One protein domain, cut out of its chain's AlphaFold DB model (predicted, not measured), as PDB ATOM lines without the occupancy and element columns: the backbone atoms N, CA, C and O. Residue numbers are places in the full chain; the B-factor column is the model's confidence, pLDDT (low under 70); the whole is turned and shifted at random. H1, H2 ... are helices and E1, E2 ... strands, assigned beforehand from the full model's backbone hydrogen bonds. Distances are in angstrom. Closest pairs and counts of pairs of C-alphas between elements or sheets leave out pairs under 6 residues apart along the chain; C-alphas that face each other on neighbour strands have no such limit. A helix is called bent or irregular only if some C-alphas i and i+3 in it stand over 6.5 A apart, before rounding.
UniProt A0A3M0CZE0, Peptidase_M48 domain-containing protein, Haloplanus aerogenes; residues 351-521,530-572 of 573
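Overview. This is residues 351 to 521 and 530 to 572 of the 573 residues of the protein "Peptidase_M48 domain-containing protein" of Haloplanus aerogenes (UniProt A0A3M0CZE0). A small, strongly twisted sheet of four strands lies between H1 on one face and H3 on the other, and beyond H3 the helices H6, H7 and H12 pack on one another, H7 and H12 side by side. H5 packs on H4, H11 and the last residue of H10, while residues 530 to 537 stick out. The printed part has 214 residues with twelve named helices and four named strands, in the order H1, E1 to E4, H2 to H12; the mixed sheet has the order E1 E2 E4 E3, and the class is mixed, helices and strands. The whole is compact, with a radius of gyration of the C-alphas of 17.7 A and spans of 53 by 37 by 33 A.

Arrangement. Start at H1, residues 351 to 365, then read the hairpin of E1, residues 367 to 369, and E2, residues 379 to 384, and the hairpin of E3, residues 391 to 396, and E4, residues 401 to 407. Within hydrogen-bond range are N 367 and O 383, 2.8 A, in antiparallel E1 and E2; N 382 and O 404, 2.8 A, in parallel E2 and E4; and N 394 and O 403, 2.8 A, in antiparallel E4 and E3. H1 is on the sheet at a height of 10.6 A; its closest C-alphas to E2 are Leu 362 and Val 384, 6.7 A. H3, residues 418 to 434, is on the opposite face at 9.3 A, giving three layers, helices on both faces of a sheet; its closest C-alphas to E3 are Glu 428 and Pro 393, 5.8 A. H2, residues 408 to 414, and H4, residues 437 to 449, only graze the sheet. H6, residues 463 to 478, touches H3, closest C-alphas Ala 470 and His 427, 4.9 A. The hub H7, residues 480 to 497, touches H2, H3, H6 and H12, residues 561 to 570; H7 and H12 run opposite ways at a shallow tilt of 9 degrees, closest C-alphas Gln 484 and Ile 565, 5.5 A. H5, residues 453 to 460, touches H4, H11, residues 552 to 555, and residue 548 alone of H10, residues 533 to 548. H8, residues 502 to 507, and H9, residues 518 to 521, touch no helix. Every O i to N i+4 pair is within range in H1, H2, H3, H4, H6, H7, H8 and H12; H10 has 10 of 12, H5 0 of 4 but 4 of 5 O i to N i+3 pairs, and H9 and H11 are too short.

Along the chain. Find C-alpha 351 at (160.832, 138.081, 151.506); from there H1 runs 20.7 A. H3 measures 24.0 A, H6 22.3 A, and H7, from C-alpha 480 at (159.760, 172.804, 139.538), 25.7 A. H10 measures 23.8 A, with a kink of 36 degrees near residue 542; it is only just irregular, C-alphas 541 and 544 being 6.8 A apart. H12 ends at C-alpha 570, (165.715, 177.309, 145.977).

Size, cuts and confidence. The C-alphas of Gly 376 and Glu 530 are the farthest apart, 56.4 A. Residues 522 to 529 are cut out, with 16.0 A between C-alphas 521 and 530. Of the links printed whole, none is long. Mean pLDDT of the printed part is 80.2; among the residues under 70 are 436 to 452 and 498 to 521.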
ATOM      1  N   PHE A 351     160.776 136.771 152.165       80.44
ATOM      2  CA  PHE A 351     160.832 138.081 151.506       80.44
ATOM      3  C   PHE A 351     160.955 137.933 149.992       80.44
ATOM      4  O   PHE A 351     160.198 138.549 149.246       80.44
ATOM      5  N   LEU A 352     161.906 137.118 149.533       80.69
ATOM      6  CA  LEU A 352     162.200 136.942 148.116       80.69
ATOM      7  C   LEU A 352     160.992 136.377 147.363       80.69
ATOM      8  O   LEU A 352     160.584 136.946 146.347       80.69
ATOM      9  N   VAL A 353     160.387 135.308 147.889       83.38
ATOM     10  CA  VAL A 353     159.199 134.675 147.300       83.38
ATOM     11  C   VAL A 353     158.023 135.647 147.285       83.38
ATOM     12  O   VAL A 353     157.379 135.821 146.248       83.38
ATOM     13  N   LEU A 354     157.766 136.328 148.403       81.06
ATOM     14  CA  LEU A 354     156.635 137.240 148.529       81.06
ATOM     15  C   LEU A 354     156.797 138.480 147.640       81.06
ATOM     16  O   LEU A 354     155.868 138.858 146.935       81.06
ATOM     17  N   ASN A 355     157.987 139.078 147.607       77.25
ATOM     18  CA  ASN A 355     158.300 140.226 146.756       77.25
ATOM     19  C   ASN A 355     158.209 139.863 145.265       77.25
ATOM     20  O   ASN A 355     157.689 140.647 144.472       77.25
ATOM     21  N   MET A 356     158.667 138.669 144.872       81.81
ATOM     22  CA  MET A 356     158.510 138.179 143.500       81.81
ATOM     23  C   MET A 356     157.032 137.971 143.154       81.81
ATOM     24  O   MET A 356     156.580 138.434 142.107       81.81
ATOM     25  N   HIS A 357     156.266 137.339 144.046       83.81
ATOM     26  CA  HIS A 357     154.836 137.114 143.856       83.81
ATOM     27  C   HIS A 357     154.057 138.431 143.740       83.81
ATOM     28  O   HIS A 357     153.258 138.595 142.819       83.81
ATOM     29  N   LEU A 358     154.341 139.401 144.612       81.50
ATOM     30  CA  LEU A 358     153.741 140.735 144.578       81.50
ATOM     31  C   LEU A 358     154.040 141.460 143.267       81.50
ATOM     32  O   LEU A 358     153.114 141.931 142.613       81.50
ATOM     33  N   LYS A 359     155.307 141.504 142.842       82.00
ATOM     34  CA  LYS A 359     155.696 142.130 141.569       82.00
ATOM     35  C   LYS A 359     154.979 141.485 140.386       82.00
ATOM     36  O   LYS A 359     154.421 142.199 139.560       82.00
ATOM     37  N   MET A 360     154.947 140.153 140.331       85.50
ATOM     38  CA  MET A 360     154.243 139.423 139.273       85.50
ATOM     39  C   MET A 360     152.743 139.718 139.280       85.50
ATOM     40  O   MET A 360     152.177 140.000 138.227       85.50
ATOM     41  N   ASN A 361     152.105 139.728 140.451       86.06
ATOM     42  CA  ASN A 361     150.685 140.046 140.572       86.06
ATOM     43  C   ASN A 361     150.368 141.482 140.144       86.06
ATOM     44  O   ASN A 361     149.364 141.688 139.468       86.06
ATOM     45  N   LEU A 362     151.214 142.456 140.500       84.31
ATOM     46  CA  LEU A 362     151.056 143.851 140.073       84.31
ATOM     47  C   LEU A 362     151.093 143.973 138.547       84.31
ATOM     48  O   LEU A 362     150.275 144.674 137.970       84.31
ATOM     49  N   ILE A 363     151.985 143.240 137.880       84.81
ATOM     50  CA  ILE A 363     152.096 143.267 136.414       84.81
ATOM     51  C   ILE A 363     150.916 142.569 135.751       84.81
ATOM     52  O   ILE A 363     150.389 143.065 134.765       84.81
ATOM     53  N   VAL A 364     150.524 141.401 136.267       88.62
ATOM     54  CA  VAL A 364     149.438 140.603 135.684       88.62
ATOM     55  C   VAL A 364     148.096 141.320 135.817       88.62
ATOM     56  O   VAL A 364     147.262 141.218 134.923       88.62
ATOM     57  N   LYS A 365     147.878 142.031 136.927       89.00
ATOM     58  CA  LYS A 365     146.636 142.776 137.177       89.00
ATOM     59  C   LYS A 365     146.661 144.202 136.630       89.00
ATOM     60  O   LYS A 365     145.596 144.796 136.485       89.00
ATOM     61  N   GLY A 366     147.845 144.745 136.372       90.25
ATOM     62  CA  GLY A 366     148.008 146.113 135.914       90.25
ATOM     63  C   GLY A 366     147.581 146.308 134.462       90.25
ATOM     64  O   GLY A 366     147.692 145.399 133.636       90.25
ATOM     65  N   ARG A 367     147.087 147.503 134.146       93.50
ATOM     66  CA  ARG A 367     146.702 147.898 132.788       93.50
ATOM     67  C   ARG A 367     147.784 148.802 132.202       93.50
ATOM     68  O   ARG A 367     148.272 149.680 132.903       93.50
ATOM     69  N   PRO A 368     148.221 148.579 130.955       91.38
ATOM     70  CA  PRO A 368     149.178 149.474 130.324       91.38
ATOM     71  C   PRO A 368     148.515 150.829 130.058       91.38
ATOM     72  O   PRO A 368     147.433 150.872 129.477       91.38
ATOM     73  N   GLU A 369     149.192 151.905 130.439       90.75
ATOM     74  CA  GLU A 369     148.792 153.279 130.137       90.75
ATOM     75  C   GLU A 369     149.695 153.850 129.041       90.75
ATOM     76  O   GLU A 369     150.911 153.624 129.032       90.75
ATOM     77  N   SER A 370     149.102 154.579 128.094       83.38
ATOM     78  CA  SER A 370     149.832 155.213 126.994       83.38
ATOM     79  C   SER A 370     150.121 156.677 127.316       83.38
ATOM     80  O   SER A 370     149.203 157.495 127.329       83.38
ATOM     81  N   PHE A 371     151.396 157.019 127.498       81.38
ATOM     82  CA  PHE A 371     151.852 158.400 127.669       81.38
ATOM     83  C   PHE A 371     152.781 158.786 126.515       81.38
ATOM     84  O   PHE A 371     153.927 158.346 126.458       81.38
ATOM     85  N   SER A 372     152.284 159.618 125.595       69.44
ATOM     86  CA  SER A 372     152.966 159.970 124.338       69.44
ATOM     87  C   SER A 372     154.279 160.745 124.513       69.44
ATOM     88  O   SER A 372     155.114 160.742 123.617       69.44
ATOM     89  N   GLU A 373     154.481 161.417 125.648       70.88
ATOM     90  CA  GLU A 373     155.687 162.225 125.920       70.88
ATOM     91  C   GLU A 373     156.841 161.414 126.529       70.88
ATOM     92  O   GLU A 373     158.005 161.788 126.400       70.88
ATOM     93  N   ILE A 374     156.546 160.249 127.112       70.38
ATOM     94  CA  ILE A 374     157.548 159.324 127.678       70.38
ATOM     95  C   ILE A 374     158.012 158.291 126.626       70.38
ATOM     96  O   ILE A 374     159.016 157.586 126.807       70.38
ATOM     97  N   ASP A 375     157.326 158.272 125.479       55.22
ATOM     98  CA  ASP A 375     157.333 157.263 124.407       55.22
ATOM     99  C   ASP A 375     158.663 157.150 123.625       55.22
ATOM    100  O   ASP A 375     158.836 156.307 122.749       55.22
ATOM    101  N   GLY A 376     159.669 157.958 123.973       66.06
ATOM    102  CA  GLY A 376     161.040 157.814 123.468       66.06
ATOM    103  C   GLY A 376     161.870 156.739 124.185       66.06
ATOM    104  O   GLY A 376     163.004 156.464 123.792       66.06
ATOM    105  N   SER A 377     161.349 156.143 125.260       65.50
ATOM    106  CA  SER A 377     162.044 155.116 126.039       65.50
ATOM    107  C   SER A 377     161.225 153.834 126.113       65.50
ATOM    108  O   SER A 377     160.015 153.897 126.257       65.50
ATOM    109  N   ASN A 378     161.877 152.666 126.049       84.25
ATOM    110  CA  ASN A 378     161.267 151.332 126.222       84.25
ATOM    111  C   ASN A 378     160.736 151.102 127.664       84.25
ATOM    112  O   ASN A 378     161.032 150.083 128.293       84.25
ATOM    113  N   ILE A 379     160.022 152.077 128.225       89.81
ATOM    114  CA  ILE A 379     159.493 152.127 129.581       89.81
ATOM    115  C   ILE A 379     157.970 152.169 129.468       89.81
ATOM    116  O   ILE A 379     157.407 153.150 128.999       89.81
ATOM    117  N   SER A 380     157.297 151.104 129.902       91.44
ATOM    118  CA  SER A 380     155.829 151.061 129.920       91.44
ATOM    119  C   SER A 380     155.286 151.575 131.251       91.44
ATOM    120  O   SER A 380     155.743 151.109 132.298       91.44
ATOM    121  N   VAL A 381     154.277 152.441 131.242       93.75
ATOM    122  CA  VAL A 381     153.540 152.796 132.463       93.75
ATOM    123  C   VAL A 381     152.405 151.792 132.665       93.75
ATOM    124  O   VAL A 381     151.731 151.407 131.710       93.75
ATOM    125  N   ILE A 382     152.248 151.288 133.886       94.69
ATOM    126  CA  ILE A 382     151.251 150.283 134.255       94.69
ATOM    127  C   ILE A 382     150.416 150.846 135.405       94.69
ATOM    128  O   ILE A 382     150.945 151.031 136.502       94.69
ATOM    129  N   SER A 383     149.126 151.073 135.168       95.06
ATOM    130  CA  SER A 383     148.176 151.443 136.212       95.06
ATOM    131  C   SER A 383     147.727 150.210 136.998       95.06
ATOM    132  O   SER A 383     147.434 149.153 136.431       95.06
ATOM    133  N   VAL A 384     147.694 150.314 138.324       93.75
ATOM    134  CA  VAL A 384     147.212 149.264 139.236       93.75
ATOM    135  C   VAL A 384     146.172 149.843 140.185       93.75
ATOM    136  O   VAL A 384     146.217 151.019 140.503       93.75
ATOM    137  N   ASP A 385     145.233 149.027 140.648       91.81
ATOM    138  CA  ASP A 385     144.259 149.425 141.670       91.81
ATOM    139  C   ASP A 385     144.560 148.635 142.945       91.81
ATOM    140  O   ASP A 385     144.127 147.490 143.119       91.81
ATOM    141  N   VAL A 386     145.435 149.198 143.778       84.31
ATOM    142  CA  VAL A 386     145.868 148.611 145.054       84.31
ATOM    143  C   VAL A 386     145.300 149.355 146.259       84.31
ATOM    144  O   VAL A 386     145.499 148.909 147.392       84.31
ATOM    145  N   GLY A 387     144.549 150.436 146.024       81.94
ATOM    146  CA  GLY A 387     143.904 151.234 147.064       81.94
ATOM    147  C   GLY A 387     144.902 151.983 147.944       81.94
ATOM    148  O   GLY A 387     144.600 152.275 149.098       81.94
ATOM    149  N   ARG A 388     146.114 152.232 147.433       82.44
ATOM    150  CA  ARG A 388     147.137 153.041 148.099       82.44
ATOM    151  C   ARG A 388     147.941 153.806 147.057       82.44
ATOM    152  O   ARG A 388     148.294 153.204 146.046       82.44
ATOM    153  N   PRO A 389     148.340 155.055 147.335       86.69
ATOM    154  CA  PRO A 389     149.114 155.852 146.401       86.69
ATOM    155  C   PRO A 389     150.529 155.288 146.256       86.69
ATOM    156  O   PRO A 389     151.412 155.517 147.083       86.69
ATOM    157  N   ILE A 390     150.733 154.493 145.209       88.12
ATOM    158  CA  ILE A 390     152.009 153.854 144.900       88.12
ATOM    159  C   ILE A 390     152.478 154.356 143.546       88.12
ATOM    160  O   ILE A 390     151.771 154.226 142.558       88.12
ATOM    161  N   ILE A 391     153.707 154.856 143.497       90.25
ATOM    162  CA  ILE A 391     154.418 155.180 142.262       90.25
ATOM    163  C   ILE A 391     155.798 154.573 142.419       90.25
ATOM    164  O   ILE A 391     156.502 154.903 143.373       90.25
ATOM    165  N   LYS A 392     156.132 153.570 141.603       89.00
ATOM    166  CA  LYS A 392     157.404 152.852 141.748       89.00
ATOM    167  C   LYS A 392     158.018 152.481 140.405       89.00
ATOM    168  O   LYS A 392     157.327 151.901 139.558       89.00
ATOM    169  N   PRO A 393     159.339 152.660 140.249       89.19
ATOM    170  CA  PRO A 393     160.051 152.146 139.101       89.19
ATOM    171  C   PRO A 393     160.262 150.643 139.316       89.19
ATOM    172  O   PRO A 393     160.775 150.191 140.346       89.19
ATOM    173  N   LEU A 394     159.858 149.838 138.340       85.56
ATOM    174  CA  LEU A 394     159.979 148.388 138.370       85.56
ATOM    175  C   LEU A 394     160.822 147.900 137.192       85.56
ATOM    176  O   LEU A 394     160.575 148.198 136.025       85.56
ATOM    177  N   SER A 395     161.831 147.101 137.517       81.50
ATOM    178  CA  SER A 395     162.661 146.409 136.542       81.50
ATOM    179  C   SER A 395     162.390 144.910 136.613       81.50
ATOM    180  O   SER A 395     162.405 144.319 137.695       81.50
ATOM    181  N   LEU A 396     162.118 144.303 135.461       77.44
ATOM    182  CA  LEU A 396     161.775 142.893 135.323       77.44
ATOM    183  C   LEU A 396     162.829 142.141 134.539       77.44
ATOM    184  O   LEU A 396     163.485 142.701 133.658       77.44
ATOM    185  N   PHE A 397     162.951 140.854 134.871       75.25
ATOM    186  CA  PHE A 397     163.887 139.928 134.240       75.25
ATOM    187  C   PHE A 397     165.302 140.523 134.154       75.25
ATOM    188  O   PHE A 397     165.882 140.594 133.079       75.25
ATOM    189  N   PHE A 398     165.832 141.006 135.283       70.94
ATOM    190  CA  PHE A 398     167.179 141.593 135.373       70.94
ATOM    191  C   PHE A 398     167.426 142.812 134.464       70.94
ATOM    192  O   PHE A 398     168.543 143.021 134.000       70.94
ATOM    193  N   GLY A 399     166.406 143.636 134.198       73.38
ATOM    194  CA  GLY A 399     166.569 144.844 133.377       73.38
ATOM    195  C   GLY A 399     166.012 144.752 131.966       73.38
ATOM    196  O   GLY A 399     165.955 145.783 131.297       73.38
ATOM    197  N   LEU A 400     165.566 143.573 131.522       79.62
ATOM    198  CA  LEU A 400     165.064 143.377 130.157       79.62
ATOM    199  C   LEU A 400     163.764 144.136 129.882       79.62
ATOM    200  O   LEU A 400     163.535 144.565 128.755       79.62
ATOM    201  N   LYS A 401     162.915 144.316 130.899       85.56
ATOM    202  CA  LYS A 401     161.710 145.142 130.792       85.56
ATOM    203  C   LYS A 401     161.682 146.156 131.926       85.56
ATOM    204  O   LYS A 401     161.807 145.790 133.094       85.56
ATOM    205  N   LYS A 402     161.533 147.428 131.571       88.62
ATOM    206  CA  LYS A 402     161.418 148.547 132.507       88.62
ATOM    207  C   LYS A 402     159.979 149.043 132.473       88.62
ATOM    208  O   LYS A 402     159.415 149.224 131.397       88.62
ATOM    209  N   CYS A 403     159.377 149.228 133.634       91.81
ATOM    210  CA  CYS A 403     158.033 149.765 133.735       91.81
ATOM    211  C   CYS A 403     157.889 150.646 134.969       91.81
ATOM    212  O   CYS A 403     158.584 150.442 135.960       91.81
ATOM    213  N   ILE A 404     156.976 151.606 134.914       92.75
ATOM    214  CA  ILE A 404     156.587 152.417 136.068       92.75
ATOM    215  C   ILE A 404     155.217 151.912 136.499       92.75
ATOM    216  O   ILE A 404     154.309 151.844 135.678       92.75
ATOM    217  N   VAL A 405     155.089 151.492 137.754       92.81
ATOM    218  CA  VAL A 405     153.806 151.066 138.320       92.81
ATOM    219  C   VAL A 405     153.216 152.247 139.067       92.81
ATOM    220  O   VAL A 405     153.870 152.760 139.977       92.81
ATOM    221  N   VAL A 406     152.009 152.658 138.689       94.50
ATOM    222  CA  VAL A 406     151.302 153.792 139.291       94.50
ATOM    223  C   VAL A 406     149.935 153.327 139.770       94.50
ATOM    224  O   VAL A 406     149.218 152.649 139.037       94.50
ATOM    225  N   ASP A 407     149.573 153.642 141.008       94.31
ATOM    226  CA  ASP A 407     148.225 153.389 141.493       94.31
ATOM    227  C   ASP A 407     147.229 154.314 140.792       94.31
ATOM    228  O   ASP A 407     147.504 155.489 140.544       94.31
ATOM    229  N   LYS A 408     146.058 153.777 140.467       94.62
ATOM    230  CA  LYS A 408     145.029 154.501 139.741       94.62
ATOM    231  C   LYS A 408     144.556 155.738 140.506       94.62
ATOM    232  O   LYS A 408     144.324 156.759 139.876       94.62
ATOM    233  N   SER A 409     144.491 155.692 141.840       93.50
ATOM    234  CA  SER A 409     144.093 156.857 142.636       93.50
ATOM    235  C   SER A 409     145.078 158.016 142.503       93.50
ATOM    236  O   SER A 409     144.690 159.161 142.685       93.50
ATOM    237  N   VAL A 410     146.352 157.731 142.221       94.31
ATOM    238  CA  VAL A 410     147.365 158.762 141.984       94.31
ATOM    239  C   VAL A 410     147.168 159.377 140.611       94.31
ATOM    240  O   VAL A 410     147.154 160.596 140.510       94.31
ATOM    241  N   LEU A 411     147.007 158.547 139.575       94.75
ATOM    242  CA  LEU A 411     146.759 159.037 138.218       94.75
ATOM    243  C   LEU A 411     145.489 159.887 138.181       94.75
ATOM    244  O   LEU A 411     145.553 161.041 137.790       94.75
ATOM    245  N   ASP A 412     144.383 159.367 138.716       94.25
ATOM    246  CA  ASP A 412     143.098 160.070 138.745       94.25
ATOM    247  C   ASP A 412     143.189 161.418 139.507       94.25
ATOM    248  O   ASP A 412     142.462 162.353 139.182       94.25
ATOM    249  N   PHE A 413     144.070 161.537 140.512       94.44
ATOM    250  CA  PHE A 413     144.240 162.758 141.318       94.44
ATOM    251  C   PHE A 413     145.214 163.777 140.705       94.44
ATOM    252  O   PHE A 413     145.062 164.983 140.909       94.44
ATOM    253  N   LEU A 414     146.222 163.305 139.969       94.31
ATOM    254  CA  LEU A 414     147.176 164.157 139.258       94.31
ATOM    255  C   LEU A 414     146.686 164.522 137.846       94.31
ATOM    256  O   LEU A 414     147.152 165.508 137.292       94.31
ATOM    257  N   ASP A 415     145.728 163.791 137.270       87.94
ATOM    258  CA  ASP A 415     145.182 164.034 135.922       87.94
ATOM    259  C   ASP A 415     144.474 165.396 135.779       87.94
ATOM    260  O   ASP A 415     144.226 165.850 134.660       87.94
ATOM    261  N   GLU A 416     144.170 166.075 136.891       89.94
ATOM    262  CA  GLU A 416     143.710 167.470 136.884       89.94
ATOM    263  C   GLU A 416     144.736 168.416 136.237       89.94
ATOM    264  O   GLU A 416     144.346 169.401 135.606       89.94
ATOM    265  N   ASP A 417     146.028 168.095 136.362       91.19
ATOM    266  CA  ASP A 417     147.135 168.808 135.739       91.19
ATOM    267  C   ASP A 417     148.112 167.816 135.089       91.19
ATOM    268  O   ASP A 417     148.892 167.104 135.730       91.19
ATOM    269  N   ARG A 418     148.094 167.787 133.757       92.06
ATOM    270  CA  ARG A 418     148.932 166.877 132.976       92.06
ATOM    271  C   ARG A 418     150.426 167.066 133.265       92.06
ATOM    272  O   ARG A 418     151.160 166.075 133.215       92.06
ATOM    273  N   ASP A 419     150.867 168.280 133.589       95.00
ATOM    274  CA  ASP A 419     152.276 168.569 133.855       95.00
ATOM    275  C   ASP A 419     152.726 167.965 135.193       95.00
ATOM    276  O   ASP A 419     153.854 167.483 135.295       95.00
ATOM    277  N   GLU A 420     151.840 167.877 136.193       96.38
ATOM    278  CA  GLU A 420     152.112 167.193 137.467       96.38
ATOM    279  C   GLU A 420     152.350 165.691 137.255       96.38
ATOM    280  O   GLU A 420     153.339 165.127 137.734       96.38
ATOM    281  N   THR A 421     151.468 165.043 136.486       95.56
ATOM    282  CA  THR A 421     151.596 163.616 136.156       95.56
ATOM    283  C   THR A 421     152.883 163.350 135.374       95.56
ATOM    284  O   THR A 421     153.624 162.413 135.689       95.56
ATOM    285  N   GLN A 422     153.192 164.181 134.373       95.38
ATOM    286  CA  GLN A 422     154.423 164.045 133.597       95.38
ATOM    287  C   GLN A 422     155.679 164.297 134.442       95.38
ATOM    288  O   GLN A 422     156.637 163.533 134.320       95.38
ATOM    289  N   ALA A 423     155.674 165.289 135.339       95.56
ATOM    290  CA  ALA A 423     156.797 165.574 136.234       95.56
ATOM    291  C   ALA A 423     157.132 164.372 137.129       95.56
ATOM    292  O   ALA A 423     158.291 163.965 137.239       95.56
ATOM    293  N   VAL A 424     156.113 163.738 137.712       95.75
ATOM    294  CA  VAL A 424     156.292 162.543 138.546       95.75
ATOM    295  C   VAL A 424     156.807 161.363 137.728       95.75
ATOM    296  O   VAL A 424     157.752 160.683 138.129       95.75
ATOM    297  N   LEU A 425     156.243 161.126 136.543       95.50
ATOM    298  CA  LEU A 425     156.734 160.063 135.672       95.50
ATOM    299  C   LEU A 425     158.171 160.330 135.200       95.50
ATOM    300  O   LEU A 425     158.949 159.386 135.079       95.50
ATOM    301  N   ALA A 426     158.561 161.588 134.986       94.75
ATOM    302  CA  ALA A 426     159.929 161.968 134.643       94.75
ATOM    303  C   ALA A 426     160.920 161.639 135.766       94.75
ATOM    304  O   ALA A 426     161.988 161.082 135.490       94.75
ATOM    305  N   HIS A 427     160.547 161.905 137.021       95.38
ATOM    306  CA  HIS A 427     161.320 161.505 138.200       95.38
ATOM    307  C   HIS A 427     161.554 159.980 138.194       95.38
ATOM    308  O   HIS A 427     162.682 159.498 138.321       95.38
ATOM    309  N   GLU A 428     160.516 159.189 137.921       93.69
ATOM    310  CA  GLU A 428     160.634 157.728 137.848       93.69
ATOM    311  C   GLU A 428     161.425 157.229 136.626       93.69
ATOM    312  O   GLU A 428     162.172 156.243 136.696       93.69
ATOM    313  N   VAL A 429     161.313 157.919 135.490       93.19
ATOM    314  CA  VAL A 429     162.122 157.656 134.294       93.19
ATOM    315  C   VAL A 429     163.604 157.878 134.592       93.19
ATOM    316  O   VAL A 429     164.426 157.073 134.139       93.19
ATOM    317  N   TYR A 430     163.958 158.906 135.372       92.62
ATOM    318  CA  TYR A 430     165.334 159.114 135.825       92.62
ATOM    319  C   TYR A 430     165.838 157.886 136.587       92.62
ATOM    320  O   TYR A 430     166.890 157.346 136.229       92.62
ATOM    321  N   HIS A 431     165.070 157.361 137.552       89.62
ATOM    322  CA  HIS A 431     165.447 156.138 138.276       89.62
ATOM    323  C   HIS A 431     165.669 154.957 137.329       89.62
ATOM    324  O   HIS A 431     166.626 154.205 137.488       89.62
ATOM    325  N   LEU A 432     164.837 154.790 136.301       88.50
ATOM    326  CA  LEU A 432     164.974 153.693 135.336       88.50
ATOM    327  C   LEU A 432     166.140 153.861 134.348       88.50
ATOM    328  O   LEU A 432     166.650 152.854 133.834       88.50
ATOM    329  N   ARG A 433     166.550 155.097 134.044       87.94
ATOM    330  CA  ARG A 433     167.671 155.406 133.139       87.94
ATOM    331  C   ARG A 433     169.014 155.397 133.866       87.94
ATOM    332  O   ARG A 433     169.940 154.749 133.385       87.94
ATOM    333  N   ASN A 434     169.085 156.062 135.017       83.81
ATOM    334  CA  ASN A 434     170.325 156.340 135.743       83.81
ATOM    335  C   ASN A 434     170.636 155.338 136.854       83.81
ATOM    336  O   ASN A 434     171.794 155.227 137.255       83.81
ATOM    337  N   ARG A 435     169.675 154.505 137.288       70.88
ATOM    338  CA  ARG A 435     170.048 153.233 137.924       70.88
ATOM    339  C   ARG A 435     170.593 152.337 136.826       70.88
ATOM    340  O   ARG A 435     169.834 151.644 136.143       70.88
ATOM    341  N   GLU A 436     171.911 152.407 136.632       60.09
ATOM    342  CA  GLU A 436     172.634 151.610 135.648       60.09
ATOM    343  C   GLU A 436     172.139 150.163 135.690       60.09
ATOM    344  O   GLU A 436     171.787 149.626 136.744       60.09
ATOM    345  N   VAL A 437     172.136 149.493 134.542       56.38
ATOM    346  CA  VAL A 437     171.876 148.049 134.474       56.38
ATOM    347  C   VAL A 437     172.724 147.307 135.517       56.38
ATOM    348  O   VAL A 437     172.220 146.400 136.168       56.38
ATOM    349  N   LEU A 438     173.950 147.779 135.779       59.16
ATOM    350  CA  LEU A 438     174.809 147.288 136.850       59.16
ATOM    351  C   LEU A 438     174.216 147.493 138.252       59.16
ATOM    352  O   LEU A 438     174.277 146.575 139.048       59.16
ATOM    353  N   VAL A 439     173.602 148.638 138.557       63.34
ATOM    354  CA  VAL A 439     172.943 148.922 139.846       63.34
ATOM    355  C   VAL A 439     171.681 148.092 140.037       63.34
ATOM    356  O   VAL A 439     171.444 147.593 141.127       63.34
ATOM    357  N   ASN A 440     170.877 147.894 138.993       57.84
ATOM    358  CA  ASN A 440     169.695 147.034 139.076       57.84
ATOM    359  C   ASN A 440     170.068 145.548 139.146       57.84
ATOM    360  O   ASN A 440     169.413 144.794 139.864       57.84
ATOM    361  N   ILE A 441     171.129 145.127 138.453       62.66
ATOM    362  CA  ILE A 441     171.694 143.777 138.560       62.66
ATOM    363  C   ILE A 441     172.325 143.583 139.931       62.66
ATOM    364  O   ILE A 441     172.011 142.596 140.575       62.66
ATOM    365  N   LEU A 442     173.143 144.521 140.411       65.06
ATOM    366  CA  LEU A 442     173.719 144.485 141.750       65.06
ATOM    367  C   LEU A 442     172.600 144.495 142.776       65.06
ATOM    368  O   LEU A 442     172.586 143.607 143.595       65.06
ATOM    369  N   SER A 443     171.611 145.379 142.706       59.03
ATOM    370  CA  SER A 443     170.456 145.383 143.611       59.03
ATOM    371  C   SER A 443     169.670 144.075 143.566       59.03
ATOM    372  O   SER A 443     169.284 143.552 144.607       59.03
ATOM    373  N   SER A 444     169.504 143.486 142.378       61.06
ATOM    374  CA  SER A 444     168.876 142.174 142.224       61.06
ATOM    375  C   SER A 444     169.732 141.083 142.859       61.06
ATOM    376  O   SER A 444     169.203 140.339 143.670       61.06
ATOM    377  N   ILE A 445     171.038 141.027 142.584       64.75
ATOM    378  CA  ILE A 445     172.006 140.092 143.176       64.75
ATOM    379  C   ILE A 445     172.091 140.301 144.687       64.75
ATOM    380  O   ILE A 445     172.025 139.340 145.427       64.75
ATOM    381  N   PHE A 446     172.154 141.533 145.172       63.38
ATOM    382  CA  PHE A 446     172.139 141.883 146.583       63.38
ATOM    383  C   PHE A 446     170.809 141.439 147.210       63.38
ATOM    384  O   PHE A 446     170.805 140.833 148.265       63.38
ATOM    385  N   SER A 447     169.673 141.579 146.527       57.56
ATOM    386  CA  SER A 447     168.402 141.036 147.022       57.56
ATOM    387  C   SER A 447     168.310 139.496 146.975       57.56
ATOM    388  O   SER A 447     167.603 138.909 147.794       57.56
ATOM    389  N   LEU A 448     169.030 138.843 146.050       62.28
ATOM    390  CA  LEU A 448     169.030 137.387 145.801       62.28
ATOM    391  C   LEU A 448     170.155 136.620 146.506       62.28
ATOM    392  O   LEU A 448     170.103 135.399 146.584       62.28
ATOM    393  N   VAL A 449     171.205 137.303 146.935       61.38
ATOM    394  CA  VAL A 449     172.450 136.704 147.433       61.38
ATOM    395  C   VAL A 449     172.889 137.396 148.718       61.38
ATOM    396  O   VAL A 449     173.597 136.776 149.504       61.38
ATOM    397  N   VAL A 450     172.461 138.648 148.953       62.56
ATOM    398  CA  VAL A 450     172.898 139.450 150.098       62.56
ATOM    399  C   VAL A 450     171.812 139.619 151.185       62.56
ATOM    400  O   VAL A 450     170.899 140.437 151.091       62.56
ATOM    401  N   PHE A 451     171.952 138.875 152.282       60.41
ATOM    402  CA  PHE A 451     171.402 139.136 153.610       60.41
ATOM    403  C   PHE A 451     171.500 140.634 153.958       60.41
ATOM    404  O   PHE A 451     172.598 141.186 154.042       60.41
ATOM    405  N   GLY A 452     170.358 141.304 154.132       60.34
ATOM    406  CA  GLY A 452     170.270 142.768 154.261       60.34
ATOM    407  C   GLY A 452     169.446 143.462 153.169       60.34
ATOM    408  O   GLY A 452     169.195 144.659 153.274       60.34
ATOM    409  N   GLY A 453     168.998 142.739 152.136       70.44
ATOM    410  CA  GLY A 453     167.897 143.170 151.270       70.44
ATOM    411  C   GLY A 453     168.062 144.567 150.663       70.44
ATOM    412  O   GLY A 453     169.124 144.929 150.160       70.44
ATOM    413  N   LYS A 454     166.985 145.365 150.706       68.31
ATOM    414  CA  LYS A 454     167.004 146.766 150.249       68.31
ATOM    415  C   LYS A 454     167.853 147.667 151.147       68.31
ATOM    416  O   LYS A 454     168.369 148.670 150.672       68.31
ATOM    417  N   ASN A 455     168.027 147.299 152.410       74.44
ATOM    418  CA  ASN A 455     168.689 148.133 153.408       74.44
ATOM    419  C   ASN A 455     170.212 148.097 153.256       74.44
ATOM    420  O   ASN A 455     170.880 149.112 153.437       74.44
ATOM    421  N   ALA A 456     170.755 146.971 152.793       75.69
ATOM    422  CA  ALA A 456     172.141 146.874 152.362       75.69
ATOM    423  C   ALA A 456     172.442 147.857 151.221       75.69
ATOM    424  O   ALA A 456     173.527 148.427 151.196       75.69
ATOM    425  N   LEU A 457     171.483 148.130 150.321       76.19
ATOM    426  CA  LEU A 457     171.674 149.084 149.220       76.19
ATOM    427  C   LEU A 457     172.012 150.485 149.725       76.19
ATOM    428  O   LEU A 457     172.781 151.178 149.071       76.19
ATOM    429  N   LEU A 458     171.509 150.891 150.891       75.19
ATOM    430  CA  LEU A 458     171.848 152.189 151.479       75.19
ATOM    431  C   LEU A 458     173.353 152.310 151.761       75.19
ATOM    432  O   LEU A 458     173.918 153.393 151.674       75.19
ATOM    433  N   ALA A 459     174.028 151.195 152.057       75.94
ATOM    434  CA  ALA A 459     175.475 151.187 152.255       75.94
ATOM    435  C   ALA A 459     176.251 151.325 150.935       75.94
ATOM    436  O   ALA A 459     177.388 151.793 150.933       75.94
ATOM    437  N   PHE A 460     175.645 150.949 149.807       76.94
ATOM    438  CA  PHE A 460     176.270 151.020 148.484       76.94
ATOM    439  C   PHE A 460     175.893 152.288 147.707       76.94
ATOM    440  O   PHE A 460     176.635 152.679 146.806       76.94
ATOM    441  N   TYR A 461     174.782 152.945 148.056       78.50
ATOM    442  CA  TYR A 461     174.208 154.043 147.282       78.50
ATOM    443  C   TYR A 461     173.925 155.288 148.113       78.50
ATOM    444  O   TYR A 461     173.484 155.233 149.257       78.50
ATOM    445  N   ASP A 462     174.150 156.434 147.481       83.75
ATOM    446  CA  ASP A 462     173.831 157.750 148.021       83.75
ATOM    447  C   ASP A 462     172.396 158.132 147.640       83.75
ATOM    448  O   ASP A 462     172.174 158.908 146.713       83.75
ATOM    449  N   TYR A 463     171.416 157.503 148.293       82.62
ATOM    450  CA  TYR A 463     170.000 157.697 147.964       82.62
ATOM    451  C   TYR A 463     169.559 159.172 147.942       82.62
ATOM    452  O   TYR A 463     168.972 159.559 146.938       82.62
ATOM    453  N   PRO A 464     169.905 160.036 148.917       85.12
ATOM    454  CA  PRO A 464     169.479 161.435 148.926       85.12
ATOM    455  C   PRO A 464     169.965 162.196 147.711       85.12
ATOM    456  O   PRO A 464     169.262 163.060 147.198       85.12
ATOM    457  N   ARG A 465     171.182 161.881 147.264       87.25
ATOM    458  CA  ARG A 465     171.740 162.461 146.055       87.25
ATOM    459  C   ARG A 465     171.014 161.946 144.815       87.25
ATOM    460  O   ARG A 465     170.724 162.739 143.933       87.25
ATOM    461  N   ILE A 466     170.726 160.648 144.733       87.75
ATOM    462  CA  ILE A 466     169.999 160.066 143.592       87.75
ATOM    463  C   ILE A 466     168.588 160.662 143.489       87.75
ATOM    464  O   ILE A 466     168.178 161.033 142.395       87.75
ATOM    465  N   GLU A 467     167.877 160.796 144.610       89.31
ATOM    466  CA  GLU A 467     166.559 161.440 144.660       89.31
ATOM    467  C   GLU A 467     166.639 162.927 144.273       89.31
ATOM    468  O   GLU A 467     165.824 163.396 143.488       89.31
ATOM    469  N   GLU A 468     167.661 163.661 144.731       91.62
ATOM    470  CA  GLU A 468     167.892 165.062 144.334       91.62
ATOM    471  C   GLU A 468     168.165 165.208 142.831       91.62
ATOM    472  O   GLU A 468     167.670 166.131 142.186       91.62
ATOM    473  N   GLU A 469     168.945 164.297 142.249       93.62
ATOM    474  CA  GLU A 469     169.204 164.296 140.811       93.62
ATOM    475  C   GLU A 469     167.944 163.930 140.002       93.62
ATOM    476  O   GLU A 469     167.743 164.495 138.925       93.62
ATOM    477  N   ALA A 470     167.089 163.045 140.528       93.81
ATOM    478  CA  ALA A 470     165.795 162.701 139.939       93.81
ATOM    479  C   ALA A 470     164.801 163.872 139.994       93.81
ATOM    480  O   ALA A 470     164.145 164.168 138.995       93.81
ATOM    481  N   ASP A 471     164.741 164.578 141.125       96.31
ATOM    482  CA  ASP A 471     163.919 165.778 141.310       96.31
ATOM    483  C   ASP A 471     164.356 166.906 140.383       96.31
ATOM    484  O   ASP A 471     163.526 167.492 139.689       96.31
ATOM    485  N   ARG A 472     165.666 167.160 140.293       96.19
ATOM    486  CA  ARG A 472     166.211 168.144 139.356       96.19
ATOM    487  C   ARG A 472     165.877 167.784 137.910       96.19
ATOM    488  O   ARG A 472     165.463 168.654 137.156       96.19
ATOM    489  N   TYR A 473     166.015 166.513 137.528       95.62
ATOM    490  CA  TYR A 473     165.662 166.063 136.181       95.62
ATOM    491  C   TYR A 473     164.181 166.298 135.860       95.62
ATOM    492  O   TYR A 473     163.853 166.799 134.787       95.62
ATOM    493  N   ALA A 474     163.282 165.962 136.784       96.06
ATOM    494  CA  ALA A 474     161.855 166.204 136.612       96.06
ATOM    495  C   ALA A 474     161.527 167.705 136.532       96.06
ATOM    496  O   ALA A 474     160.778 168.118 135.647       96.06
ATOM    497  N   ALA A 475     162.146 168.520 137.390       96.69
ATOM    498  CA  ALA A 475     161.974 169.969 137.405       96.69
ATOM    499  C   ALA A 475     162.492 170.650 136.126       96.69
ATOM    500  O   ALA A 475     161.847 171.560 135.616       96.69
ATOM    501  N   GLU A 476     163.622 170.198 135.573       96.00
ATOM    502  CA  GLU A 476     164.161 170.698 134.299       96.00
ATOM    503  C   GLU A 476     163.248 170.367 133.108       96.00
ATOM    504  O   GLU A 476     163.168 171.143 132.158       96.00
ATOM    505  N   MET A 477     162.565 169.219 133.151       94.62
ATOM    506  CA  MET A 477     161.725 168.740 132.050       94.62
ATOM    507  C   MET A 477     160.311 169.333 132.062       94.62
ATOM    508  O   MET A 477     159.785 169.643 130.995       94.62
ATOM    509  N   PHE A 478     159.699 169.468 133.241       95.75
ATOM    510  CA  PHE A 478     158.273 169.805 133.385       95.75
ATOM    511  C   PHE A 478     158.002 170.973 134.346       95.75
ATOM    512  O   PHE A 478     156.851 171.317 134.586       95.75
ATOM    513  N   GLY A 479     159.050 171.612 134.869       95.75
ATOM    514  CA  GLY A 479     158.946 172.730 135.804       95.75
ATOM    515  C   GLY A 479     158.968 172.290 137.269       95.75
ATOM    516  O   GLY A 479     158.374 171.285 137.665       95.75
ATOM    517  N   ALA A 480     159.663 173.068 138.103       96.88
ATOM    518  CA  ALA A 480     159.760 172.804 139.538       96.88
ATOM    519  C   ALA A 480     158.406 172.961 140.253       96.88
ATOM    520  O   ALA A 480     158.122 172.196 141.170       96.88
ATOM    521  N   GLU A 481     157.569 173.913 139.829       96.50
ATOM    522  CA  GLU A 481     156.244 174.154 140.421       96.50
ATOM    523  C   GLU A 481     155.317 172.940 140.254       96.50
ATOM    524  O   GLU A 481     154.721 172.488 141.233       96.50
ATOM    525  N   SER A 482     155.271 172.351 139.054       96.62
ATOM    526  CA  SER A 482     154.460 171.158 138.766       96.62
ATOM    527  C   SER A 482     154.911 169.958 139.602       96.62
ATOM    528  O   SER A 482     154.084 169.250 140.175       96.62
ATOM    529  N   LEU A 483     156.226 169.760 139.770       97.19
ATOM    530  CA  LEU A 483     156.750 168.712 140.650       97.19
ATOM    531  C   LEU A 483     156.413 168.973 142.128       97.19
ATOM    532  O   LEU A 483     155.998 168.051 142.826       97.19
ATOM    533  N   GLN A 484     156.558 170.210 142.616       96.69
ATOM    534  CA  GLN A 484     156.207 170.565 143.997       96.69
ATOM    535  C   GLN A 484     154.722 170.317 144.284       96.69
ATOM    536  O   GLN A 484     154.384 169.740 145.320       96.69
ATOM    537  N   SER A 485     153.841 170.724 143.366       96.56
ATOM    538  CA  SER A 485     152.399 170.492 143.480       96.56
ATOM    539  C   SER A 485     152.080 168.996 143.507       96.56
ATOM    540  O   SER A 485     151.401 168.519 144.423       96.56
ATOM    541  N   ALA A 486     152.673 168.225 142.590       96.75
ATOM    542  CA  ALA A 486     152.499 166.779 142.538       96.75
ATOM    543  C   ALA A 486     152.975 166.077 143.824       96.75
ATOM    544  O   ALA A 486     152.279 165.204 144.345       96.75
ATOM    545  N   LEU A 487     154.125 166.477 144.383       95.50
ATOM    546  CA  LEU A 487     154.648 165.919 145.634       95.50
ATOM    547  C   LEU A 487     153.698 166.162 146.816       95.50
ATOM    548  O   LEU A 487     153.420 165.224 147.563       95.50
ATOM    549  N   ARG A 488     153.136 167.373 146.946       95.69
ATOM    550  CA  ARG A 488     152.131 167.686 147.983       95.69
ATOM    551  C   ARG A 488     150.863 166.858 147.821       95.69
ATOM    552  O   ARG A 488     150.313 166.363 148.803       95.69
ATOM    553  N   LYS A 489     150.396 166.690 146.584       95.50
ATOM    554  CA  LYS A 489     149.220 165.875 146.268       95.50
ATOM    555  C   LYS A 489     149.439 164.399 146.616       95.50
ATOM    556  O   LYS A 489     148.568 163.775 147.221       95.50
ATOM    557  N   ILE A 490     150.610 163.849 146.296       92.75
ATOM    558  CA  ILE A 490     150.975 162.471 146.651       92.75
ATOM    559  C   ILE A 490     151.061 162.302 148.170       92.75
ATOM    560  O   ILE A 490     150.530 161.325 148.696       92.75
ATOM    561  N   GLU A 491     151.689 163.240 148.881       91.12
ATOM    562  CA  GLU A 491     151.766 163.218 150.347       91.12
ATOM    563  C   GLU A 491     150.371 163.261 150.981       91.12
ATOM    564  O   GLU A 491     150.056 162.454 151.856       91.12
ATOM    565  N   TYR A 492     149.491 164.127 150.477       92.44
ATOM    566  CA  TYR A 492     148.098 164.194 150.910       92.44
ATOM    567  C   TYR A 492     147.377 162.849 150.747       92.44
ATOM    568  O   TYR A 492     146.744 162.367 151.690       92.44
ATOM    569  N   LEU A 493     147.515 162.198 149.585       90.69
ATOM    570  CA  LEU A 493     146.949 160.867 149.363       90.69
ATOM    571  C   LEU A 493     147.545 159.823 150.316       90.69
ATOM    572  O   LEU A 493     146.829 158.937 150.783       90.69
ATOM    573  N   GLN A 494     148.849 159.896 150.604       86.06
ATOM    574  CA  GLN A 494     149.519 158.964 151.517       86.06
ATOM    575  C   GLN A 494     148.985 159.098 152.944       86.06
ATOM    576  O   GLN A 494     148.734 158.081 153.588       86.06
ATOM    577  N   VAL A 495     148.752 160.332 153.400       85.38
ATOM    578  CA  VAL A 495     148.159 160.631 154.712       85.38
ATOM    579  C   VAL A 495     146.693 160.188 154.796       85.38
ATOM    580  O   VAL A 495     146.238 159.820 155.872       85.38
ATOM    581  N   GLN A 496     145.946 160.179 153.687       85.75
ATOM    582  CA  GLN A 496     144.568 159.666 153.672       85.75
ATOM    583  C   GLN A 496     144.482 158.136 153.616       85.75
ATOM    584  O   GLN A 496     143.611 157.536 154.244       85.75
ATOM    585  N   ALA A 497     145.368 157.489 152.857       78.62
ATOM    586  CA  ALA A 497     145.305 156.049 152.601       78.62
ATOM    587  C   ALA A 497     145.714 155.174 153.802       78.62
ATOM    588  O   ALA A 497     145.529 153.954 153.773       78.62
ATOM    589  N   THR A 498     146.270 155.760 154.861       66.12
ATOM    590  CA  THR A 498     146.692 155.057 156.082       66.12
ATOM    591  C   THR A 498     145.529 154.521 156.920       66.12
ATOM    592  O   THR A 498     145.753 153.622 157.726       66.12
ATOM    593  N   GLY A 499     144.290 154.970 156.686       57.53
ATOM    594  CA  GLY A 499     143.109 154.504 157.426       57.53
ATOM    595  C   GLY A 499     142.586 153.102 157.065       57.53
ATOM    596  O   GLY A 499     141.979 152.467 157.917       57.53
ATOM    597  N   ASP A 500     142.828 152.590 155.846       54.00
ATOM    598  CA  ASP A 500     142.128 151.398 155.308       54.00
ATOM    599  C   ASP A 500     143.039 150.479 154.466       54.00
ATOM    600  O   ASP A 500     142.826 150.145 153.297       54.00
ATOM    601  N   SER A 501     144.119 150.039 155.093       54.25
ATOM    602  CA  SER A 501     145.176 149.204 154.528       54.25
ATOM    603  C   SER A 501     144.702 147.772 154.117       54.25
ATOM    604  O   SER A 501     145.033 146.757 154.729       54.25
ATOM    605  N   ARG A 502     143.992 147.621 152.984       51.97
ATOM    606  CA  ARG A 502     143.601 146.297 152.423       51.97
ATOM    607  C   ARG A 502     144.779 145.349 152.149       51.97
ATOM    608  O   ARG A 502     144.591 144.140 152.135       51.97
ATOM    609  N   ILE A 503     145.994 145.859 151.938       49.44
ATOM    610  CA  ILE A 503     147.191 145.034 151.676       49.44
ATOM    611  C   ILE A 503     147.646 144.261 152.923       49.44
ATOM    612  O   ILE A 503     148.058 143.112 152.779       49.44
ATOM    613  N   GLU A 504     147.525 144.819 154.133       49.56
ATOM    614  CA  GLU A 504     147.776 144.046 155.363       49.56
ATOM    615  C   GLU A 504     146.729 142.939 155.530       49.56
ATOM    616  O   GLU A 504     147.058 141.830 155.948       49.56
ATOM    617  N   GLN A 505     145.497 143.198 155.083       43.06
ATOM    618  CA  GLN A 505     144.416 142.214 155.013       43.06
ATOM    619  C   GLN A 505     144.654 141.124 153.950       43.06
ATOM    620  O   GLN A 505     144.348 139.959 154.189       43.06
ATOM    621  N   ILE A 506     145.212 141.477 152.785       43.00
ATOM    622  CA  ILE A 506     145.491 140.543 151.678       43.00
ATOM    623  C   ILE A 506     146.740 139.697 151.957       43.00
ATOM    624  O   ILE A 506     146.792 138.535 151.558       43.00
ATOM    625  N   LEU A 507     147.748 140.263 152.623       45.69
ATOM    626  CA  LEU A 507     149.009 139.578 152.912       45.69
ATOM    627  C   LEU A 507     149.041 138.902 154.285       45.69
ATOM    628  O   LEU A 507     149.929 138.086 154.518       45.69
ATOM    629  N   GLY A 508     148.102 139.222 155.183       35.22
ATOM    630  CA  GLY A 508     147.977 138.601 156.507       35.22
ATOM    631  C   GLY A 508     149.213 138.757 157.401       35.22
ATOM    632  O   GLY A 508     149.357 138.024 158.375       35.22
ATOM    633  N   MET A 509     150.125 139.671 157.057       42.88
ATOM    634  CA  MET A 509     151.411 139.851 157.725       42.88
ATOM    635  C   MET A 509     151.504 141.289 158.253       42.88
ATOM    636  O   MET A 509     151.864 142.191 157.490       42.88
ATOM    637  N   PRO A 510     151.157 141.525 159.533       36.31
ATOM    638  CA  PRO A 510     151.355 142.824 160.167       36.31
ATOM    639  C   PRO A 510     152.843 143.207 160.115       36.31
ATOM    640  O   PRO A 510     153.708 142.396 160.444       36.31
ATOM    641  N   GLY A 511     153.146 144.433 159.674       38.72
ATOM    642  CA  GLY A 511     154.518 144.961 159.601       38.72
ATOM    643  C   GLY A 511     155.147 145.026 158.204       38.72
ATOM    644  O   GLY A 511     156.267 145.511 158.075       38.72
ATOM    645  N   PHE A 512     154.443 144.609 157.143       42.38
ATOM    646  CA  PHE A 512     154.939 144.794 155.770       42.38
ATOM    647  C   PHE A 512     154.898 146.263 155.316       42.38
ATOM    648  O   PHE A 512     155.594 146.643 154.372       42.38
ATOM    649  N   THR A 513     154.096 147.099 155.976       46.31
ATOM    650  CA  THR A 513     154.015 148.531 155.691       46.31
ATOM    651  C   THR A 513     154.657 149.312 156.826       46.31
ATOM    652  O   THR A 513     154.159 149.332 157.944       46.31
ATOM    653  N   GLY A 514     155.821 149.897 156.530       42.94
ATOM    654  CA  GLY A 514     156.709 150.569 157.478       42.94
ATOM    655  C   GLY A 514     156.187 151.873 158.084       42.94
ATOM    656  O   GLY A 514     156.910 152.480 158.863       42.94
ATOM    657  N   SER A 515     154.959 152.299 157.791       45.91
ATOM    658  CA  SER A 515     154.397 153.530 158.342       45.91
ATOM    659  C   SER A 515     153.532 153.229 159.566       45.91
ATOM    660  O   SER A 515     152.307 153.229 159.485       45.91
ATOM    661  N   ARG A 516     154.169 153.003 160.718       48.38
ATOM    662  CA  ARG A 516     153.533 153.438 161.965       48.38
ATOM    663  C   ARG A 516     153.585 154.960 161.893       48.38
ATOM    664  O   ARG A 516     154.671 155.531 161.909       48.38
ATOM    665  N   THR A 517     152.462 155.596 161.582       50.25
ATOM    666  CA  THR A 517     152.445 157.051 161.413       50.25
ATOM    667  C   THR A 517     152.653 157.733 162.757       50.25
ATOM    668  O   THR A 517     152.303 157.181 163.793       50.25
ATOM    669  N   ARG A 518     153.135 158.976 162.724       49.62
ATOM    670  CA  ARG A 518     153.208 159.893 163.872       49.62
ATOM    671  C   ARG A 518     151.916 159.935 164.707       49.62
ATOM    672  O   ARG A 518     151.991 160.137 165.905       49.62
ATOM    673  N   ALA A 519     150.754 159.679 164.100       50.34
ATOM    674  CA  ALA A 519     149.466 159.575 164.792       50.34
ATOM    675  C   ALA A 519     149.333 158.337 165.711       50.34
ATOM    676  O   ALA A 519     148.620 158.394 166.708       50.34
ATOM    677  N   ASP A 520     150.024 157.233 165.410       55.69
ATOM    678  CA  ASP A 520     150.107 156.065 166.300       55.69
ATOM    679  C   ASP A 520     151.131 156.287 167.423       55.69
ATOM    680  O   ASP A 520     151.032 155.664 168.476       55.69
ATOM    681  N   GLU A 521     152.126 157.152 167.194       57.44
ATOM    682  CA  GLU A 521     153.110 157.569 168.202       57.44
ATOM    683  C   GLU A 521     152.536 158.638 169.143       57.44
ATOM    684  O   GLU A 521     152.734 158.542 170.346       57.44
ATOM    685  N   GLU A 530     148.227 145.737 177.079       65.94
ATOM    686  CA  GLU A 530     149.274 144.737 177.020       65.94
ATOM    687  C   GLU A 530     149.015 143.840 175.816       65.94
ATOM    688  O   GLU A 530     148.236 142.891 175.891       65.94
ATOM    689  N   ALA A 531     149.685 144.138 174.696       74.62
ATOM    690  CA  ALA A 531     149.616 143.289 173.523       74.62
ATOM    691  C   ALA A 531     149.858 141.842 173.982       74.62
ATOM    692  O   ALA A 531     150.844 141.598 174.700       74.62
ATOM    693  N   PRO A 532     148.974 140.893 173.624       85.00
ATOM    694  CA  PRO A 532     149.030 139.539 174.143       85.00
ATOM    695  C   PRO A 532     150.432 138.961 173.948       85.00
ATOM    696  O   PRO A 532     151.087 139.204 172.931       85.00
ATOM    697  N   LEU A 533     150.914 138.183 174.922       82.06
ATOM    698  CA  LEU A 533     152.291 137.670 174.944       82.06
ATOM    699  C   LEU A 533     152.699 136.999 173.621       82.06
ATOM    700  O   LEU A 533     153.833 137.159 173.175       82.06
ATOM    701  N   LEU A 534     151.763 136.305 172.966       79.00
ATOM    702  CA  LEU A 534     151.975 135.700 171.653       79.00
ATOM    703  C   LEU A 534     152.324 136.738 170.575       79.00
ATOM    704  O   LEU A 534     153.262 136.524 169.815       79.00
ATOM    705  N   GLN A 535     151.619 137.869 170.531       81.31
ATOM    706  CA  GLN A 535     151.888 138.943 169.577       81.31
ATOM    707  C   GLN A 535     153.258 139.571 169.834       81.31
ATOM    708  O   GLN A 535     154.018 139.745 168.892       81.31
ATOM    709  N   ARG A 536     153.630 139.813 171.101       81.19
ATOM    710  CA  ARG A 536     154.977 140.311 171.451       81.19
ATOM    711  C   ARG A 536     156.076 139.367 170.961       81.19
ATOM    712  O   ARG A 536     157.063 139.819 170.388       81.19
ATOM    713  N   VAL A 537     155.886 138.061 171.155       79.50
ATOM    714  CA  VAL A 537     156.829 137.035 170.695       79.50
ATOM    715  C   VAL A 537     156.907 137.009 169.166       79.50
ATOM    716  O   VAL A 537     158.004 137.004 168.619       79.50
ATOM    717  N   LEU A 538     155.772 137.051 168.464       82.25
ATOM    718  CA  LEU A 538     155.750 137.123 167.000       82.25
ATOM    719  C   LEU A 538     156.449 138.388 166.483       82.25
ATOM    720  O   LEU A 538     157.226 138.304 165.532       82.25
ATOM    721  N   THR A 539     156.253 139.530 167.147       81.69
ATOM    722  CA  THR A 539     156.964 140.771 166.827       81.69
ATOM    723  C   THR A 539     158.473 140.596 166.989       81.69
ATOM    724  O   THR A 539     159.201 140.949 166.065       81.69
ATOM    725  N   ASP A 540     158.947 139.988 168.086       82.75
ATOM    726  CA  ASP A 540     160.377 139.704 168.298       82.75
ATOM    727  C   ASP A 540     160.949 138.836 167.159       82.75
ATOM    728  O   ASP A 540     162.004 139.145 166.611       82.75
ATOM    729  N   PHE A 541     160.243 137.774 166.754       84.00
ATOM    730  CA  PHE A 541     160.697 136.881 165.677       84.00
ATOM    731  C   PHE A 541     160.616 137.505 164.273       84.00
ATOM    732  O   PHE A 541     161.372 137.109 163.386       84.00
ATOM    733  N   SER A 542     159.733 138.484 164.063       84.38
ATOM    734  CA  SER A 542     159.616 139.241 162.806       84.38
ATOM    735  C   SER A 542     160.576 140.434 162.721       84.38
ATOM    736  O   SER A 542     160.849 140.940 161.635       84.38
ATOM    737  N   ALA A 543     161.126 140.887 163.848       86.50
ATOM    738  CA  ALA A 543     161.978 142.067 163.888       86.50
ATOM    739  C   ALA A 543     163.241 141.953 163.016       86.50
ATOM    740  O   ALA A 543     163.533 142.922 162.316       86.50
ATOM    741  N   PRO A 544     163.953 140.805 162.950       86.25
ATOM    742  CA  PRO A 544     165.058 140.646 162.006       86.25
ATOM    743  C   PRO A 544     164.605 140.862 160.560       86.25
ATOM    744  O   PRO A 544     165.265 141.566 159.802       86.25
ATOM    745  N   TYR A 545     163.438 140.332 160.182       84.44
ATOM    746  CA  TYR A 545     162.887 140.564 158.852       84.44
ATOM    747  C   TYR A 545     162.687 142.062 158.585       84.44
ATOM    748  O   TYR A 545     163.152 142.570 157.569       84.44
ATOM    749  N   ASN A 546     162.049 142.778 159.509       83.44
ATOM    750  CA  ASN A 546     161.764 144.204 159.347       83.44
ATOM    751  C   ASN A 546     163.041 145.055 159.318       83.44
ATOM    752  O   ASN A 546     163.129 146.000 158.537       83.44
ATOM    753  N   LEU A 547     164.045 144.690 160.118       84.62
ATOM    754  CA  LEU A 547     165.322 145.389 160.181       84.62
ATOM    755  C   LEU A 547     166.163 145.175 158.914       84.62
ATOM    756  O   LEU A 547     166.700 146.130 158.360       84.62
ATOM    757  N   PHE A 548     166.271 143.937 158.424       82.50
ATOM    758  CA  PHE A 548     167.139 143.613 157.284       82.50
ATOM    759  C   PHE A 548     166.442 143.727 155.927       82.50
ATOM    760  O   PHE A 548     167.088 144.071 154.945       82.50
ATOM    761  N   TYR A 549     165.145 143.444 155.840       79.50
ATOM    762  CA  TYR A 549     164.410 143.356 154.568       79.50
ATOM    763  C   TYR A 549     163.182 144.268 154.500       79.50
ATOM    764  O   TYR A 549     162.623 144.446 153.414       79.50
ATOM    765  N   GLY A 550     162.766 144.847 155.628       77.19
ATOM    766  CA  GLY A 550     161.680 145.820 155.686       77.19
ATOM    767  C   GLY A 550     162.045 147.151 155.031       77.19
ATOM    768  O   GLY A 550     163.184 147.379 154.627       77.19
ATOM    769  N   THR A 551     161.058 148.041 154.915       76.12
ATOM    770  CA  THR A 551     161.230 149.344 154.258       76.12
ATOM    771  C   THR A 551     161.746 150.431 155.186       76.12
ATOM    772  O   THR A 551     162.183 151.446 154.681       76.12
ATOM    773  N   VAL A 552     161.781 150.219 156.506       78.31
ATOM    774  CA  VAL A 552     162.058 151.280 157.492       78.31
ATOM    775  C   VAL A 552     163.334 152.070 157.186       78.31
ATOM    776  O   VAL A 552     163.279 153.287 157.087       78.31
ATOM    777  N   LEU A 553     164.469 151.396 156.981       75.50
ATOM    778  CA  LEU A 553     165.731 152.082 156.676       75.50
ATOM    779  C   LEU A 553     165.665 152.811 155.325       75.50
ATOM    780  O   LEU A 553     166.242 153.878 155.172       75.50
ATOM    781  N   PHE A 554     164.970 152.234 154.342       76.81
ATOM    782  CA  PHE A 554     164.765 152.851 153.035       76.81
ATOM    783  C   PHE A 554     163.831 154.064 153.117       76.81
ATOM    784  O   PHE A 554     164.093 155.066 152.471       76.81
ATOM    785  N   ASP A 555     162.776 154.006 153.922       77.75
ATOM    786  CA  ASP A 555     161.813 155.093 154.086       77.75
ATOM    787  C   ASP A 555     162.483 156.282 154.798       77.75
ATOM    788  O   ASP A 555     162.370 157.409 154.330       77.75
ATOM    789  N   GLN A 556     163.301 156.015 155.826       78.44
ATOM    790  CA  GLN A 556     164.140 157.027 156.494       78.44
ATOM    791  C   GLN A 556     165.285 157.546 155.613       78.44
ATOM    792  O   GLN A 556     165.884 158.578 155.900       78.44
ATOM    793  N   ALA A 557     165.606 156.837 154.527       76.94
ATOM    794  CA  ALA A 557     166.591 157.290 153.559       76.94
ATOM    795  C   ALA A 557     166.031 158.376 152.604       76.94
ATOM    796  O   ALA A 557     166.764 158.992 151.829       76.94
ATOM    797  N   HIS A 558     164.730 158.642 152.606       79.75
ATOM    798  CA  HIS A 558     164.190 159.712 151.772       79.75
ATOM    799  C   HIS A 558     164.145 160.998 152.586       79.75
ATOM    800  O   HIS A 558     163.754 161.002 153.749       79.75
ATOM    801  N   ARG A 559     164.537 162.105 151.950       83.38
ATOM    802  CA  ARG A 559     164.264 163.438 152.491       83.38
ATOM    803  C   ARG A 559     162.762 163.605 152.656       83.38
ATOM    804  O   ARG A 559     161.994 163.082 151.842       83.38
ATOM    805  N   SER A 560     162.365 164.376 153.662       86.56
ATOM    806  CA  SER A 560     160.964 164.756 153.816       86.56
ATOM    807  C   SER A 560     160.456 165.477 152.560       86.56
ATOM    808  O   SER A 560     161.226 166.084 151.809       86.56
ATOM    809  N   VAL A 561     159.148 165.389 152.307       90.06
ATOM    810  CA  VAL A 561     158.522 166.073 151.166       90.06
ATOM    811  C   VAL A 561     158.761 167.583 151.256       90.06
ATOM    812  O   VAL A 561     159.151 168.190 150.261       90.06
ATOM    813  N   ASP A 562     158.669 168.160 152.455       91.94
ATOM    814  CA  ASP A 562     158.981 169.569 152.717       91.94
ATOM    815  C   ASP A 562     160.426 169.945 152.356       91.94
ATOM    816  O   ASP A 562     160.653 170.950 151.683       91.94
ATOM    817  N   GLU A 563     161.419 169.131 152.733       90.19
ATOM    818  CA  GLU A 563     162.822 169.369 152.359       90.19
ATOM    819  C   GLU A 563     163.044 169.318 150.846       90.19
ATOM    820  O   GLU A 563     163.842 170.089 150.302       90.19
ATOM    821  N   ARG A 564     162.359 168.399 150.153       93.12
ATOM    822  CA  ARG A 564     162.421 168.294 148.689       93.12
ATOM    823  C   ARG A 564     161.797 169.523 148.036       93.12
ATOM    824  O   ARG A 564     162.408 170.105 147.142       93.12
ATOM    825  N   ILE A 565     160.634 169.957 148.519       94.44
ATOM    826  CA  ILE A 565     159.935 171.151 148.028       94.44
ATOM    827  C   ILE A 565     160.770 172.410 148.253       94.44
ATOM    828  O   ILE A 565     160.930 173.193 147.321       94.44
ATOM    829  N   GLN A 566     161.342 172.593 149.447       94.56
ATOM    830  CA  GLN A 566     162.175 173.759 149.752       94.56
ATOM    831  C   GLN A 566     163.350 173.869 148.778       94.56
ATOM    832  O   GLN A 566     163.602 174.930 148.222       94.56
ATOM    833  N   ARG A 567     164.026 172.755 148.496       92.25
ATOM    834  CA  ARG A 567     165.128 172.734 147.527       92.25
ATOM    835  C   ARG A 567     164.689 173.027 146.104       92.25
ATOM    836  O   ARG A 567     165.410 173.704 145.381       92.25
ATOM    837  N   LEU A 568     163.535 172.510 145.691       94.19
ATOM    838  CA  LEU A 568     162.972 172.829 144.382       94.19
ATOM    839  C   LEU A 568     162.647 174.324 144.273       94.19
ATOM    840  O   LEU A 568     162.845 174.899 143.206       94.19
ATOM    841  N   ALA A 569     162.204 174.960 145.361       93.44
ATOM    842  CA  ALA A 569     162.001 176.405 145.411       93.44
ATOM    843  C   ALA A 569     163.335 177.166 145.310       93.44
ATOM    844  O   ALA A 569     163.446 178.089 144.502       93.44
ATOM    845  N   ASP A 570     164.369 176.721 146.031       93.50
ATOM    846  CA  ASP A 570     165.715 177.309 145.977       93.50
ATOM    847  C   ASP A 570     166.360 177.195 144.577       93.50
ATOM    848  O   ASP A 570     167.211 178.002 144.217       93.50
ATOM    849  N   MET A 571     165.967 176.207 143.761       88.81
ATOM    850  CA  MET A 571     166.421 176.081 142.363       88.81
ATOM    851  C   MET A 571     165.783 177.113 141.420       88.81
ATOM    852  O   MET A 571     166.315 177.352 140.336       88.81
ATOM    853  N   THR A 572     164.633 177.677 141.797       87.81
ATOM    854  CA  THR A 572     163.881 178.642 140.976       87.81
ATOM    855  C   THR A 572     164.130 180.104 141.343       87.81
ATOM    856  O   THR A 572     163.825 180.980 140.531       87.81
TER     857      THR A 572